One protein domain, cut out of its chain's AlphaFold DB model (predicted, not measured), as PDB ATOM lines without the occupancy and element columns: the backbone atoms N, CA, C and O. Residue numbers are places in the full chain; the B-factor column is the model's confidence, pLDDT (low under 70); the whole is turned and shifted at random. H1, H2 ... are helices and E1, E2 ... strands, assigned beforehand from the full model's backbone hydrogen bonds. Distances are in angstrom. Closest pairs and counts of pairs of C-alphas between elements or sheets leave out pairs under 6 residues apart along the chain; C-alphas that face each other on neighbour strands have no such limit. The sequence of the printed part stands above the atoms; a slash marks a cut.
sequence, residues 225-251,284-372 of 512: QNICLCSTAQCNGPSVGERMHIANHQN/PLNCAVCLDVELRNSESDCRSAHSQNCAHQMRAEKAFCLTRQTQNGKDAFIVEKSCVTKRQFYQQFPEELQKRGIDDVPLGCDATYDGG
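What this domain is: This is residues 225 to 251 and 284 to 372 of the 512 residues of an uncharacterized protein of Globodera pallida (UniProt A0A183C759). One twisted sheet of six antiparallel strands forms a broad slab, with H1 crossing one face near the E1 and E6 side and the small helix H3 on the opposite face. H4 lies near H3 but off the sheet, and the single-turn H2 only grazes the slab. The printed part has 116 residues with four named helices and six named strands, along the chain E1 H1 E2 E3 H2 E4 E5 H3 H4 E6; the sheet's order is E3 E2 E5 E4 E1 E6. The class is mixed, helices and strands, and the whole is compact and rounded, with a radius of gyration of the C-alphas of 13.8 A and spans of 40 by 33 by 27 A.

Where its parts are: E1, residues 225 to 230, begins at C-alpha 225 (120.554, 101.666, 33.389) and is 16.7 A long. H1 is residues 240 to 250, 15.4 A long. After the cut come E2, residues 286 to 295, 24.3 A; E3, residues 306 to 309; and H2, residues 310 to 313. E4, residues 319 to 327, is 25.8 A long, and E5, residues 333 to 341, 24.3 A, bends by 55 degrees at residue 338. H3 is residues 342 to 348, H4 residues 350 to 356. E6, residues 364 to 369, is 16.2 A long and ends at C-alpha 369 (124.177, 97.068, 32.553).

How they stand to each other: E1 is antiparallel to E6, an edge strand, with N 227 and O 366 2.9 A apart, and to E4, with N 228 and O 323 2.8 A apart. E4 and E5 form a hairpin, with N 322 and O 338 2.9 A apart. E5 and E2 are antiparallel neighbours, with N 292 and O 335 2.9 A apart. Pairing is staggered: E2 pairs with E5 over residues 290 to 295 and with edge strand E3 over 286 to 289, where N 289 and O 306 are 2.8 A apart; E2 and E3 form a hairpin. H1 and the sheet make two layers, a helix on one face of a sheet: at a height over the sheet of 9.1 A, H1 runs across the strands, at 65 degrees to E6 on the local plane. Its closest C-alphas to E6 are those of Met 244 and Cys 365, 6.3 A apart. H3, on the opposite face, only just stands up from the sheet, rising 41 degrees. H3 and H4 are close but not clearly touching, with C-alphas 346 and 353, their closest, 6.0 A apart; H1 and H4 are apart. Every O i to N i+4 pair is within hydrogen-bond range in H1, H3 and H4; H2 is too short for one.

The domain as a whole: The C-alphas farthest apart, of Ala 316 and Lys 330, are 40.9 A apart. Residues 252 to 283 are not printed, and C-alphas 251 and 284 are 28.3 A apart across the cut. Of the links printed whole, none is long. Mean pLDDT of the printed part is 89.4; residue 251 and residues 370 to 372 are under 70.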
ATOM      1  N   GLN A 225     121.915 101.412  33.859       93.75
ATOM      2  CA  GLN A 225     120.554 101.666  33.389       93.75
ATOM      3  C   GLN A 225     119.536 100.898  34.235       93.75
ATOM      4  O   GLN A 225     119.532  99.670  34.256       93.75
ATOM      5  N   ASN A 226     118.629 101.614  34.890       94.56
ATOM      6  CA  ASN A 226     117.494 101.023  35.593       94.56
ATOM      7  C   ASN A 226     116.256 101.112  34.701       94.56
ATOM      8  O   ASN A 226     115.922 102.191  34.206       94.56
ATOM      9  N   ILE A 227     115.575  99.989  34.494       95.31
ATOM     10  CA  ILE A 227     114.401  99.894  33.628       95.31
ATOM     11  C   ILE A 227     113.254  99.306  34.437       95.31
ATOM     12  O   ILE A 227     113.399  98.241  35.026       95.31
ATOM     13  N   CYS A 228     112.107  99.975  34.435       96.44
ATOM     14  CA  CYS A 228     110.881  99.509  35.064       96.44
ATOM     15  C   CYS A 228     109.751  99.438  34.037       96.44
ATOM     16  O   CYS A 228     109.452 100.439  33.384       96.44
ATOM     17  N   LEU A 229     109.083  98.289  33.945       96.50
ATOM     18  CA  LEU A 229     107.861  98.103  33.162       96.50
ATOM     19  C   LEU A 229     106.685  97.741  34.054       96.50
ATOM     20  O   LEU A 229     106.801  96.954  34.995       96.50
ATOM     21  N   CYS A 230     105.517  98.282  33.732       96.06
ATOM     22  CA  CYS A 230     104.283  97.950  34.425       96.06
ATOM     23  C   CYS A 230     103.054  98.162  33.530       96.06
ATOM     24  O   CYS A 230     103.118  98.851  32.515       96.06
ATOM     25  N   SER A 231     101.941  97.520  33.887       94.81
ATOM     26  CA  SER A 231     100.742  97.430  33.040       94.81
ATOM     27  C   SER A 231      99.469  97.979  33.688       94.81
ATOM     28  O   SER A 231      98.386  97.734  33.171       94.81
ATOM     29  N   THR A 232      99.569  98.651  34.835       93.75
ATOM     30  CA  THR A 232      98.419  99.259  35.528       93.75
ATOM     31  C   THR A 232      98.468 100.775  35.383       93.75
ATOM     32  O   THR A 232      99.549 101.347  35.273       93.75
ATOM     33  N   ALA A 233      97.316 101.447  35.387       91.25
ATOM     34  CA  ALA A 233      97.283 102.904  35.279       91.25
ATOM     35  C   ALA A 233      98.091 103.556  36.412       91.25
ATOM     36  O   ALA A 233      98.013 103.130  37.564       91.25
ATOM     37  N   GLN A 234      98.906 104.554  36.066       87.31
ATOM     38  CA  GLN A 234      99.750 105.335  36.976       87.31
ATOM     39  C   GLN A 234     100.673 104.503  37.880       87.31
ATOM     40  O   GLN A 234     101.312 105.018  38.803       87.31
ATOM     41  N   CYS A 235     100.902 103.237  37.518       93.25
ATOM     42  CA  CYS A 235     102.204 102.643  37.770       93.25
ATOM     43  C   CYS A 235     103.257 103.540  37.083       93.25
ATOM     44  O   CYS A 235     102.870 104.399  36.345       93.25
ATOM     45  N   ASN A 236     104.569 103.463  37.230       95.88
ATOM     46  CA  ASN A 236     105.493 104.455  36.633       95.88
ATOM     47  C   ASN A 236     105.348 105.915  37.142       95.88
ATOM     48  O   ASN A 236     106.278 106.688  36.943       95.88
ATOM     49  N   GLY A 237     104.287 106.274  37.877       94.62
ATOM     50  CA  GLY A 237     104.161 107.548  38.594       94.62
ATOM     51  C   GLY A 237     105.271 107.784  39.628       94.62
ATOM     52  O   GLY A 237     105.939 108.808  39.522       94.62
ATOM     53  N   PRO A 238     105.533 106.833  40.548       94.50
ATOM     54  CA  PRO A 238     106.646 106.907  41.499       94.50
ATOM     55  C   PRO A 238     108.029 106.995  40.838       94.50
ATOM     56  O   PRO A 238     108.205 106.552  39.694       94.50
ATOM     57  N   SER A 239     109.024 107.475  41.591       92.88
ATOM     58  CA  SER A 239     110.412 107.545  41.119       92.88
ATOM     59  C   SER A 239     111.017 106.151  40.928       92.88
ATOM     60  O   SER A 239     110.566 105.159  41.510       92.88
ATOM     61  N   VAL A 240     112.073 106.050  40.113       89.44
ATOM     62  CA  VAL A 240     112.783 104.772  39.911       89.44
ATOM     63  C   VAL A 240     113.350 104.239  41.224       89.44
ATOM     64  O   VAL A 240     113.231 103.044  41.486       89.44
ATOM     65  N   GLY A 241     113.907 105.113  42.068       86.94
ATOM     66  CA  GLY A 241     114.413 104.735  43.388       86.94
ATOM     67  C   GLY A 241     113.321 104.112  44.258       86.94
ATOM     68  O   GLY A 241     113.480 102.995  44.753       86.94
ATOM     69  N   GLU A 242     112.165 104.770  44.354       90.00
ATOM     70  CA  GLU A 242     111.014 104.265  45.111       90.00
ATOM     71  C   GLU A 242     110.524 102.913  44.570       90.00
ATOM     72  O   GLU A 242     110.244 101.982  45.327       90.00
ATOM     73  N   ARG A 243     110.500 102.749  43.246       88.06
ATOM     74  CA  ARG A 243     110.121 101.485  42.603       88.06
ATOM     75  C   ARG A 243     111.086 100.345  42.882       88.06
ATOM     76  O   ARG A 243     110.639  99.227  43.136       88.06
ATOM     77  N   MET A 244     112.386 100.615  42.841       85.31
ATOM     78  CA  MET A 244     113.413  99.633  43.181       85.31
ATOM     79  C   MET A 244     113.281  99.207  44.649       85.31
ATOM     80  O   MET A 244     113.389  98.019  44.953       85.31
ATOM     81  N   HIS A 245     112.949 100.137  45.550       86.38
ATOM     82  CA  HIS A 245     112.629  99.814  46.942       86.38
ATOM     83  C   HIS A 245     111.395  98.911  47.063       86.38
ATOM     84  O   HIS A 245     111.472  97.869  47.717       86.38
ATOM     85  N   ILE A 246     110.284  99.243  46.394       85.62
ATOM     86  CA  ILE A 246     109.059  98.422  46.407       85.62
ATOM     87  C   ILE A 246     109.338  97.005  45.879       85.62
ATOM     88  O   ILE A 246     108.930  96.023  46.503       85.62
ATOM     89  N   ALA A 247     110.067  96.884  44.766       82.00
ATOM     90  CA  ALA A 247     110.406  95.594  44.164       82.00
ATOM     91  C   ALA A 247     111.263  94.718  45.096       82.00
ATOM     92  O   ALA A 247     111.022  93.516  45.220       82.00
ATOM     93  N   ASN A 248     112.223  95.318  45.806       81.56
ATOM     94  CA  ASN A 248     113.072  94.602  46.758       81.56
ATOM     95  C   ASN A 248     112.296  94.101  47.985       81.56
ATOM     96  O   ASN A 248     112.577  93.008  48.474       81.56
ATOM     97  N   HIS A 249     111.295  94.850  48.457       79.19
ATOM     98  CA  HIS A 249     110.457  94.422  49.580       79.19
ATOM     99  C   HIS A 249     109.479  93.298  49.209       79.19
ATOM    100  O   HIS A 249     109.224  92.416  50.029       79.19
ATOM    101  N   GLN A 250     108.965  93.272  47.978       72.38
ATOM    102  CA  GLN A 250     108.030  92.228  47.538       72.38
ATOM    103  C   GLN A 250     108.706  90.870  47.304       72.38
ATOM    104  O   GLN A 250     108.091  89.832  47.534       72.38
ATOM    105  N   ASN A 251     109.991  90.852  46.944       59.81
ATOM    106  CA  ASN A 251     110.746  89.607  46.772       59.81
ATOM    107  C   ASN A 251     111.137  88.918  48.099       59.81
ATOM    108  O   ASN A 251     111.621  87.787  48.071       59.81
ATOM    109  N   PRO A 284      91.438 102.490  30.719       88.44
ATOM    110  CA  PRO A 284      92.435 103.006  29.800       88.44
ATOM    111  C   PRO A 284      93.756 103.206  30.545       88.44
ATOM    112  O   PRO A 284      93.824 103.922  31.547       88.44
ATOM    113  N   LEU A 285      94.810 102.542  30.066       94.31
ATOM    114  CA  LEU A 285      96.131 102.628  30.672       94.31
ATOM    115  C   LEU A 285      96.647 104.064  30.547       94.31
ATOM    116  O   LEU A 285      96.988 104.510  29.453       94.31
ATOM    117  N   ASN A 286      96.728 104.762  31.676       96.19
ATOM    118  CA  ASN A 286      97.340 106.080  31.768       96.19
ATOM    119  C   ASN A 286      98.749 105.951  32.347       96.19
ATOM    120  O   ASN A 286      98.905 105.382  33.425       96.19
ATOM    121  N   CYS A 287      99.757 106.494  31.673       97.56
ATOM    122  CA  CYS A 287     101.140 106.512  32.153       97.56
ATOM    123  C   CYS A 287     101.608 107.950  32.373       97.56
ATOM    124  O   CYS A 287     101.186 108.863  31.666       97.56
ATOM    125  N   ALA A 288     102.519 108.152  33.320       97.81
ATOM    126  CA  ALA A 288     103.317 109.366  33.377       97.81
ATOM    127  C   ALA A 288     104.286 109.383  32.185       97.81
ATOM    128  O   ALA A 288     104.935 108.371  31.907       97.81
ATOM    129  N   VAL A 289     104.386 110.519  31.494       97.00
ATOM    130  CA  VAL A 289     105.281 110.726  30.349       97.00
ATOM    131  C   VAL A 289     106.139 111.964  30.576       97.00
ATOM    132  O   VAL A 289     105.633 113.031  30.936       97.00
ATOM    133  N   CYS A 290     107.449 111.804  30.407       97.88
ATOM    134  CA  CYS A 290     108.440 112.861  30.584       97.88
ATOM    135  C   CYS A 290     109.813 112.438  30.056       97.88
ATOM    136  O   CYS A 290     110.115 111.249  29.939       97.88
ATOM    137  N   LEU A 291     110.658 113.431  29.799       96.81
ATOM    138  CA  LEU A 291     112.086 113.267  29.580       96.81
ATOM    139  C   LEU A 291     112.790 114.382  30.348       96.81
ATOM    140  O   LEU A 291     112.580 115.555  30.048       96.81
ATOM    141  N   ASP A 292     113.597 114.014  31.334       96.50
ATOM    142  CA  ASP A 292     114.391 114.954  32.119       96.50
ATOM    143  C   ASP A 292     115.862 114.543  32.075       96.50
ATOM    144  O   ASP A 292     116.214 113.361  32.162       96.50
ATOM    145  N   VAL A 293     116.723 115.536  31.897       94.62
ATOM    146  CA  VAL A 293     118.166 115.377  31.721       94.62
ATOM    147  C   VAL A 293     118.889 116.151  32.818       94.62
ATOM    148  O   VAL A 293     118.351 117.093  33.390       94.62
ATOM    149  N   GLU A 294     120.133 115.770  33.112       89.69
ATOM    150  CA  GLU A 294     120.973 116.456  34.111       89.69
ATOM    151  C   GLU A 294     120.430 116.388  35.550       89.69
ATOM    152  O   GLU A 294     120.662 117.263  36.392       89.69
ATOM    153  N   LEU A 295     119.725 115.306  35.862       93.88
ATOM    154  CA  LEU A 295     119.329 114.990  37.221       93.88
ATOM    155  C   LEU A 295     120.576 114.662  38.053       93.88
ATOM    156  O   LEU A 295     121.420 113.881  37.628       93.88
ATOM    157  N   ARG A 296     120.712 115.265  39.240       93.50
ATOM    158  CA  ARG A 296     121.914 115.109  40.086       93.50
ATOM    159  C   ARG A 296     121.856 113.927  41.050       93.50
ATOM    160  O   ARG A 296     122.862 113.585  41.655       93.50
ATOM    161  N   ASN A 297     120.677 113.336  41.235       91.94
ATOM    162  CA  ASN A 297     120.444 112.288  42.222       91.94
ATOM    163  C   ASN A 297     119.851 111.042  41.543       91.94
ATOM    164  O   ASN A 297     118.915 111.153  40.751       91.94
ATOM    165  N   SER A 298     120.338 109.852  41.897       92.50
ATOM    166  CA  SER A 298     119.772 108.567  41.466       92.50
ATOM    167  C   SER A 298     118.317 108.358  41.897       92.50
ATOM    168  O   SER A 298     117.616 107.538  41.316       92.50
ATOM    169  N   GLU A 299     117.838 109.085  42.901       93.12
ATOM    170  CA  GLU A 299     116.446 109.021  43.364       93.12
ATOM    171  C   GLU A 299     115.551 110.087  42.732       93.12
ATOM    172  O   GLU A 299     114.332 110.046  42.903       93.12
ATOM    173  N   SER A 300     116.137 111.048  42.009       93.19
ATOM    174  CA  SER A 300     115.348 112.109  41.391       93.19
ATOM    175  C   SER A 300     114.533 111.595  40.211       93.19
ATOM    176  O   SER A 300     114.940 110.693  39.477       93.19
ATOM    177  N   ASP A 301     113.353 112.184  40.078       95.69
ATOM    178  CA  ASP A 301     112.381 111.893  39.038       95.69
ATOM    179  C   ASP A 301     112.224 113.109  38.116       95.69
ATOM    180  O   ASP A 301     112.806 114.168  38.365       95.69
ATOM    181  N   CYS A 302     111.425 112.970  37.065       95.50
ATOM    182  CA  CYS A 302     111.081 114.076  36.184       95.50
ATOM    183  C   CYS A 302     110.487 115.260  36.957       95.50
ATOM    184  O   CYS A 302     109.542 115.092  37.731       95.50
ATOM    185  N   ARG A 303     110.972 116.477  36.681       95.12
ATOM    186  CA  ARG A 303     110.427 117.718  37.262       95.12
ATOM    187  C   ARG A 303     108.984 117.983  36.846       95.12
ATOM    188  O   ARG A 303     108.214 118.541  37.622       95.12
ATOM    189  N   SER A 304     108.622 117.599  35.624       95.38
ATOM    190  CA  SER A 304     107.265 117.704  35.093       95.38
ATOM    191  C   SER A 304     106.899 116.430  34.337       95.38
ATOM    192  O   SER A 304     107.411 116.140  33.258       95.38
ATOM    193  N   ALA A 305     105.991 115.649  34.919       96.31
ATOM    194  CA  ALA A 305     105.384 114.508  34.255       96.31
ATOM    195  C   ALA A 305     103.917 114.814  33.961       96.31
ATOM    196  O   ALA A 305     103.203 115.335  34.817       96.31
ATOM    197  N   HIS A 306     103.466 114.483  32.754       96.62
ATOM    198  CA  HIS A 306     102.057 114.579  32.385       96.62
ATOM    199  C   HIS A 306     101.471 113.180  32.217       96.62
ATOM    200  O   HIS A 306     102.158 112.251  31.797       96.62
ATOM    201  N   SER A 307     100.202 113.017  32.585       96.25
ATOM    202  CA  SER A 307      99.489 111.749  32.431       96.25
ATOM    203  C   SER A 307      98.987 111.618  30.994       96.25
ATOM    204  O   SER A 307      98.222 112.465  30.536       96.25
ATOM    205  N   GLN A 308      99.374 110.551  30.299       95.56
ATOM    206  CA  GLN A 308      98.955 110.258  28.930       95.56
ATOM    207  C   GLN A 308      98.200 108.930  28.858       95.56
ATOM    208  O   GLN A 308      98.653 107.921  29.395       95.56
ATOM    209  N   ASN A 309      97.072 108.929  28.146       95.44
ATOM    210  CA  ASN A 309      96.316 107.718  27.838       95.44
ATOM    211  C   ASN A 309      96.981 106.954  26.683       95.44
ATOM    212  O   ASN A 309      96.929 107.381  25.527       95.44
ATOM    213  N   CYS A 310      97.581 105.805  26.988       94.50
ATOM    214  CA  CYS A 310      98.318 105.005  26.013       94.50
ATOM    215  C   CYS A 310      97.413 104.270  25.013       94.50
ATOM    216  O   CYS A 310      97.892 103.856  23.954       94.50
ATOM    217  N   ALA A 311      96.119 104.103  25.313       87.88
ATOM    218  CA  ALA A 311      95.195 103.359  24.456       87.88
ATOM    219  C   ALA A 311      94.972 104.060  23.107       87.88
ATOM    220  O   ALA A 311      94.956 103.408  22.064       87.88
ATOM    221  N   HIS A 312      94.875 105.394  23.110       83.25
ATOM    222  CA  HIS A 312      94.696 106.175  21.882       83.25
ATOM    223  C   HIS A 312      95.930 106.143  20.973       83.25
ATOM    224  O   HIS A 312      95.797 106.154  19.749       83.25
ATOM    225  N   GLN A 313      97.127 106.086  21.555       82.62
ATOM    226  CA  GLN A 313      98.372 106.163  20.795       82.62
ATOM    227  C   GLN A 313      98.741 104.832  20.124       82.62
ATOM    228  O   GLN A 313      99.308 104.833  19.033       82.62
ATOM    229  N   MET A 314      98.407 103.695  20.745       83.69
ATOM    230  CA  MET A 314      98.977 102.390  20.375       83.69
ATOM    231  C   MET A 314      98.072 101.490  19.516       83.69
ATOM    232  O   MET A 314      98.369 100.308  19.371       83.69
ATOM    233  N   ARG A 315      97.001 102.040  18.914       74.25
ATOM    234  CA  ARG A 315      96.160 101.418  17.860       74.25
ATOM    235  C   ARG A 315      95.999  99.886  17.989       74.25
ATOM    236  O   ARG A 315      96.388  99.143  17.093       74.25
ATOM    237  N   ALA A 316      95.390  99.449  19.094       75.19
ATOM    238  CA  ALA A 316      95.027  98.059  19.424       75.19
ATOM    239  C   ALA A 316      96.129  97.119  19.964       75.19
ATOM    240  O   ALA A 316      95.817  95.982  20.321       75.19
ATOM    241  N   GLU A 317      97.386  97.552  20.114       89.12
ATOM    242  CA  GLU A 317      98.395  96.755  20.832       89.12
ATOM    243  C   GLU A 317      98.331  96.973  22.355       89.12
ATOM    244  O   GLU A 317      98.066  98.075  22.841       89.12
ATOM    245  N   LYS A 318      98.635  95.920  23.132       91.56
ATOM    246  CA  LYS A 318      98.768  96.024  24.592       91.56
ATOM    247  C   LYS A 318      99.929  96.963  24.937       91.56
ATOM    248  O   LYS A 318     101.086  96.671  24.624       91.56
ATOM    249  N   ALA A 319      99.596  98.076  25.582       94.56
ATOM    250  CA  ALA A 319     100.548  99.077  26.039       94.56
ATOM    251  C   ALA A 319     101.043  98.786  27.466       94.56
ATOM    252  O   ALA A 319     100.393  98.089  28.248       94.56
ATOM    253  N   PHE A 320     102.202  99.347  27.788       96.00
ATOM    254  CA  PHE A 320     102.868  99.300  29.084       96.00
ATOM    255  C   PHE A 320     103.417 100.691  29.404       96.00
ATOM    256  O   PHE A 320     103.755 101.454  28.496       96.00
ATOM    257  N   CYS A 321     103.549 101.004  30.688       97.44
ATOM    258  CA  CYS A 321     104.292 102.173  31.130       97.44
ATOM    259  C   CYS A 321     105.758 101.786  31.324       97.44
ATOM    260  O   CYS A 321     106.066 100.896  32.124       97.44
ATOM    261  N   LEU A 322     106.649 102.462  30.607       97.25
ATOM    262  CA  LEU A 322     108.094 102.358  30.766       97.25
ATOM    263  C   LEU A 322     108.584 103.511  31.643       97.25
ATOM    264  O   LEU A 322     108.195 104.661  31.440       97.25
ATOM    265  N   THR A 323     109.478 103.200  32.576       97.56
ATOM    266  CA  THR A 323     110.386 104.173  33.184       97.56
ATOM    267  C   THR A 323     111.811 103.692  32.972       97.56
ATOM    268  O   THR A 323     112.154 102.573  33.354       97.56
ATOM    269  N   ARG A 324     112.651 104.542  32.392       96.06
ATOM    270  CA  ARG A 324     114.072 104.299  32.175       96.06
ATOM    271  C   ARG A 324     114.875 105.379  32.876       96.06
ATOM    272  O   ARG A 324     114.632 106.559  32.661       96.06
ATOM    273  N   GLN A 325     115.866 104.975  33.658       96.38
ATOM    274  CA  GLN A 325     116.860 105.874  34.223       96.38
ATOM    275  C   GLN A 325     118.251 105.456  33.763       96.38
ATOM    276  O   GLN A 325     118.653 104.314  33.962       96.38
ATOM    277  N   THR A 326     118.990 106.386  33.169       95.19
ATOM    278  CA  THR A 326     120.358 106.170  32.691       95.19
ATOM    279  C   THR A 326     121.316 107.044  33.482       95.19
ATOM    280  O   THR A 326     121.132 108.256  33.542       95.19
ATOM    281  N   GLN A 327     122.350 106.444  34.063       94.31
ATOM    282  CA  GLN A 327     123.433 107.163  34.720       94.31
ATOM    283  C   GLN A 327     124.554 107.453  33.715       94.31
ATOM    284  O   GLN A 327     125.237 106.541  33.245       94.31
ATOM    285  N   ASN A 328     124.753 108.728  33.396       90.19
ATOM    286  CA  ASN A 328     125.782 109.225  32.491       90.19
ATOM    287  C   ASN A 328     126.940 109.862  33.280       90.19
ATOM    288  O   ASN A 328     127.131 111.075  33.277       90.19
ATOM    289  N   GLY A 329     127.708 109.031  33.986       88.44
ATOM    290  CA  GLY A 329     128.791 109.473  34.871       88.44
ATOM    291  C   GLY A 329     128.365 109.567  36.337       88.44
ATOM    292  O   GLY A 329     127.296 109.099  36.720       88.44
ATOM    293  N   LYS A 330     129.227 110.139  37.183       87.31
ATOM    294  CA  LYS A 330     129.074 110.045  38.643       87.31
ATOM    295  C   LYS A 330     127.783 110.685  39.169       87.31
ATOM    296  O   LYS A 330     127.112 110.066  39.985       87.31
ATOM    297  N   ASP A 331     127.402 111.842  38.628       89.38
ATOM    298  CA  ASP A 331     126.336 112.687  39.189       89.38
ATOM    299  C   ASP A 331     125.364 113.228  38.123       89.38
ATOM    300  O   ASP A 331     124.761 114.286  38.302       89.38
ATOM    301  N   ALA A 332     125.240 112.545  36.983       92.88
ATOM    302  CA  ALA A 332     124.310 112.936  35.928       92.88
ATOM    303  C   ALA A 332     123.410 111.761  35.553       92.88
ATOM    304  O   ALA A 332     123.866 110.739  35.046       92.88
ATOM    305  N   PHE A 333     122.117 111.925  35.793       95.50
ATOM    306  CA  PHE A 333     121.080 110.956  35.495       95.50
ATOM    307  C   PHE A 333     120.133 111.531  34.439       95.50
ATOM    308  O   PHE A 333     119.912 112.739  34.347       95.50
ATOM    309  N   ILE A 334     119.589 110.643  33.622       96.00
ATOM    310  CA  ILE A 334     118.545 110.936  32.644       96.00
ATOM    311  C   ILE A 334     117.375 110.033  32.992       96.00
ATOM    312  O   ILE A 334     117.575 108.823  33.102       96.00
ATOM    313  N   VAL A 335     116.183 110.596  33.167       97.38
ATOM    314  CA  VAL A 335     114.953 109.834  33.406       97.38
ATOM    315  C   VAL A 335     114.003 110.054  32.241       97.38
ATOM    316  O   VAL A 335     113.725 111.180  31.840       97.38
ATOM    317  N   GLU A 336     113.489 108.956  31.707       97.50
ATOM    318  CA  GLU A 336     112.493 108.932  30.651       97.50
ATOM    319  C   GLU A 336     111.316 108.071  31.099       97.50
ATOM    320  O   GLU A 336     111.493 106.935  31.547       97.50
ATOM    321  N   LYS A 337     110.105 108.600  30.950       97.88
ATOM    322  CA  LYS A 337     108.861 107.864  31.138       97.88
ATOM    323  C   LYS A 337     108.035 107.945  29.867       97.88
ATOM    324  O   LYS A 337     107.886 109.027  29.302       97.88
ATOM    325  N   SER A 338     107.501 106.819  29.409       97.19
ATOM    326  CA  SER A 338     106.749 106.764  28.154       97.19
ATOM    327  C   SER A 338     105.771 105.588  28.101       97.19
ATOM    328  O   SER A 338     105.915 104.589  28.809       97.19
ATOM    329  N   CYS A 339     104.755 105.711  27.243       97.31
ATOM    330  CA  CYS A 339     103.933 104.585  26.812       97.31
ATOM    331  C   CYS A 339     104.725 103.739  25.805       97.31
ATOM    332  O   CYS A 339     105.208 104.270  24.805       97.31
ATOM    333  N   VAL A 340     104.805 102.424  26.007       96.31
ATOM    334  CA  VAL A 340     105.465 101.507  25.065       96.31
ATOM    335  C   VAL A 340     104.623 100.271  24.785       96.31
ATOM    336  O   VAL A 340     103.937  99.743  25.655       96.31
ATOM    337  N   THR A 341     104.694  99.770  23.557       95.31
ATOM    338  CA  THR A 341     104.205  98.430  23.207       95.31
ATOM    339  C   THR A 341     105.281  97.385  23.468       95.31
ATOM    340  O   THR A 341     106.479  97.675  23.488       95.31
ATOM    341  N   LYS A 342     104.861  96.124  23.568       93.50
ATOM    342  CA  LYS A 342     105.767  94.970  23.610       93.50
ATOM    343  C   LYS A 342     106.795  94.986  22.474       93.50
ATOM    344  O   LYS A 342     107.980  94.742  22.692       93.50
ATOM    345  N   ARG A 343     106.349  95.307  21.256       90.94
ATOM    346  CA  ARG A 343     107.220  95.366  20.078       90.94
ATOM    347  C   ARG A 343     108.250  96.488  20.193       90.94
ATOM    348  O   ARG A 343     109.418  96.256  19.895       90.94
ATOM    349  N   GLN A 344     107.830  97.676  20.627       92.69
ATOM    350  CA  GLN A 344     108.735  98.808  20.844       92.69
ATOM    351  C   GLN A 344     109.756  98.513  21.944       92.69
ATOM    352  O   GLN A 344     110.935  98.798  21.752       92.69
ATOM    353  N   PHE A 345     109.333  97.876  23.040       94.38
ATOM    354  CA  PHE A 345     110.228  97.495  24.129       94.38
ATOM    355  C   PHE A 345     111.366  96.591  23.640       94.38
ATOM    356  O   PHE A 345     112.532  96.929  23.802       94.38
ATOM    357  N   TYR A 346     111.072  95.491  22.941       92.06
ATOM    358  CA  TYR A 346     112.134  94.601  22.449       92.06
ATOM    359  C   TYR A 346     112.973  95.181  21.308       92.06
ATOM    360  O   TYR A 346     114.084  94.717  21.066       92.06
ATOM    361  N   GLN A 347     112.464  96.186  20.592       89.00
ATOM    362  CA  GLN A 347     113.274  96.935  19.630       89.00
ATOM    363  C   GLN A 347     114.301  97.828  20.330       89.00
ATOM    364  O   GLN A 347     115.380  98.032  19.781       89.00
ATOM    365  N   GLN A 348     113.972  98.342  21.517       90.12
ATOM    366  CA  GLN A 348     114.888  99.115  22.352       90.12
ATOM    367  C   GLN A 348     115.841  98.218  23.160       90.12
ATOM    368  O   GLN A 348     116.993  98.595  23.338       90.12
ATOM    369  N   PHE A 349     115.386  97.031  23.587       90.50
ATOM    370  CA  PHE A 349     116.129  96.101  24.455       90.50
ATOM    371  C   PHE A 349     116.162  94.674  23.875       90.50
ATOM    372  O   PHE A 349     115.506  93.755  24.386       90.50
ATOM    373  N   PRO A 350     116.892  94.445  22.768       86.50
ATOM    374  CA  PRO A 350     116.921  93.147  22.094       86.50
ATOM    375  C   PRO A 350     117.541  92.032  22.952       86.50
ATOM    376  O   PRO A 350     117.231  90.855  22.762       86.50
ATOM    377  N   GLU A 351     118.405  92.361  23.912       87.06
ATOM    378  CA  GLU A 351     118.969  91.403  24.866       87.06
ATOM    379  C   GLU A 351     117.936  90.828  25.840       87.06
ATOM    380  O   GLU A 351     118.070  89.667  26.232       87.06
ATOM    381  N   GLU A 352     116.889  91.577  26.195       84.00
ATOM    382  CA  GLU A 352     115.815  91.068  27.059       84.00
ATOM    383  C   GLU A 352     114.960  90.027  26.333       84.00
ATOM    384  O   GLU A 352     114.570  89.015  26.924       84.00
ATOM    385  N   LEU A 353     114.781  90.194  25.017       81.94
ATOM    386  CA  LEU A 353     114.129  89.198  24.168       81.94
ATOM    387  C   LEU A 353     114.874  87.856  24.192       81.94
ATOM    388  O   LEU A 353     114.260  86.792  24.264       81.94
ATOM    389  N   GLN A 354     116.210  87.897  24.161       81.50
ATOM    390  CA  GLN A 354     117.042  86.688  24.175       81.50
ATOM    391  C   GLN A 354     116.994  85.948  25.514       81.50
ATOM    392  O   GLN A 354     117.190  84.734  25.539       81.50
ATOM    393  N   LYS A 355     116.759  86.656  26.624       83.88
ATOM    394  CA  LYS A 355     116.730  86.054  27.963       83.88
ATOM    395  C   LYS A 355     115.413  85.348  28.269       83.88
ATOM    396  O   LYS A 355     115.443  84.306  28.917       83.88
ATOM    397  N   ARG A 356     114.279  85.930  27.865       79.25
ATOM    398  CA  ARG A 356     112.945  85.516  28.344       79.25
ATOM    399  C   ARG A 356     112.003  85.012  27.245       79.25
ATOM    400  O   ARG A 356     110.960  84.453  27.560       79.25
ATOM    401  N   GLY A 357     112.398  85.123  25.973       80.38
ATOM    402  CA  GLY A 357     111.568  84.733  24.833       80.38
ATOM    403  C   GLY A 357     110.581  85.825  24.413       80.38
ATOM    404  O   GLY A 357     110.470  86.867  25.054       80.38
ATOM    405  N   ILE A 358     109.887  85.599  23.292       77.38
ATOM    406  CA  ILE A 358     108.993  86.593  22.674       77.38
ATOM    407  C   ILE A 358     107.721  86.794  23.491       77.38
ATOM    408  O   ILE A 358     107.141  87.864  23.395       77.38
ATOM    409  N   ASP A 359     107.261  85.820  24.277       79.69
ATOM    410  CA  ASP A 359     105.889  85.834  24.797       79.69
ATOM    411  C   ASP A 359     105.700  86.599  26.114       79.69
ATOM    412  O   ASP A 359     104.610  87.135  26.327       79.69
ATOM    413  N   ASP A 360     106.757  86.803  26.903       83.62
ATOM    414  CA  ASP A 360     106.648  87.365  28.253       83.62
ATOM    415  C   ASP A 360     107.442  88.673  28.427       83.62
ATOM    416  O   ASP A 360     108.677  88.694  28.407       83.62
ATOM    417  N   VAL A 361     106.715  89.787  28.577       87.62
ATOM    418  CA  VAL A 361     107.312  91.103  28.845       87.62
ATOM    419  C   VAL A 361     107.639  91.169  30.333       87.62
ATOM    420  O   VAL A 361     106.720  91.016  31.139       87.62
ATOM    421  N   PRO A 362     108.900  91.419  30.728       88.25
ATOM    422  CA  PRO A 362     109.264  91.469  32.135       88.25
ATOM    423  C   PRO A 362     108.557  92.647  32.812       88.25
ATOM    424  O   PRO A 362     108.950  93.799  32.648       88.25
ATOM    425  N   LEU A 363     107.500  92.358  33.569       92.31
ATOM    426  CA  LEU A 363     106.892  93.324  34.475       92.31
ATOM    427  C   LEU A 363     107.752  93.419  35.737       92.31
ATOM    428  O   LEU A 363     108.172  92.401  36.290       92.31
ATOM    429  N   GLY A 364     108.005  94.640  36.195       93.38
ATOM    430  CA  GLY A 364     108.885  94.925  37.325       93.38
ATOM    431  C   GLY A 364     110.053  95.822  36.941       93.38
ATOM    432  O   GLY A 364     110.093  96.376  35.844       93.38
ATOM    433  N   CYS A 365     110.981  95.989  37.878       92.75
ATOM    434  CA  CYS A 365     112.187  96.782  37.689       92.75
ATOM    435  C   CYS A 365     113.413  95.876  37.634       92.75
ATOM    436  O   CYS A 365     113.544  94.969  38.455       92.75
ATOM    437  N   ASP A 366     114.302  96.138  36.683       90.25
ATOM    438  CA  ASP A 366     115.576  95.445  36.542       90.25
ATOM    439  C   ASP A 366     116.711  96.460  36.344       90.25
ATOM    440  O   ASP A 366     116.551  97.502  35.697       90.25
ATOM    441  N   ALA A 367     117.869  96.145  36.916       87.00
ATOM    442  CA  ALA A 367     119.094  96.907  36.729       87.00
ATOM    443  C   ALA A 367     119.858  96.293  35.553       87.00
ATOM    444  O   ALA A 367     120.549  95.277  35.670       87.00
ATOM    445  N   THR A 368     119.729  96.921  34.393       81.06
ATOM    446  CA  THR A 368     120.471  96.551  33.191       81.06
ATOM    447  C   THR A 368     121.815  97.271  33.137       81.06
ATOM    448  O   THR A 368     121.995  98.399  33.595       81.06
ATOM    449  N   TYR A 369     122.811  96.577  32.602       71.56
ATOM    450  CA  TYR A 369     124.177  97.068  32.553       71.56
ATOM    451  C   TYR A 369     124.688  96.970  31.122       71.56
ATOM    452  O   TYR A 369     124.891  95.865  30.610       71.56
ATOM    453  N   ASP A 370     124.885  98.127  30.493       56.59
ATOM    454  CA  ASP A 370     125.178  98.255  29.059       56.59
ATOM    455  C   ASP A 370     126.657  97.906  28.736       56.59
ATOM    456  O   ASP A 370     127.032  97.496  27.637       56.59
ATOM    457  N   GLY A 371     127.554  97.940  29.730       46.62
ATOM    458  CA  GLY A 371     129.000  97.889  29.489       46.62
ATOM    459  C   GLY A 371     129.742  96.621  29.929       46.62
ATOM    460  O   GLY A 371     130.348  96.601  30.990       46.62
ATOM    461  N   GLY A 372     129.885  95.601  29.068       40.09
ATOM    462  CA  GLY A 372     131.181  94.881  29.026       40.09
ATOM    463  C   GLY A 372     131.272  93.389  29.396       40.09
ATOM    464  O   GLY A 372     132.379  92.900  29.654       40.09
TER     465      GLY A 372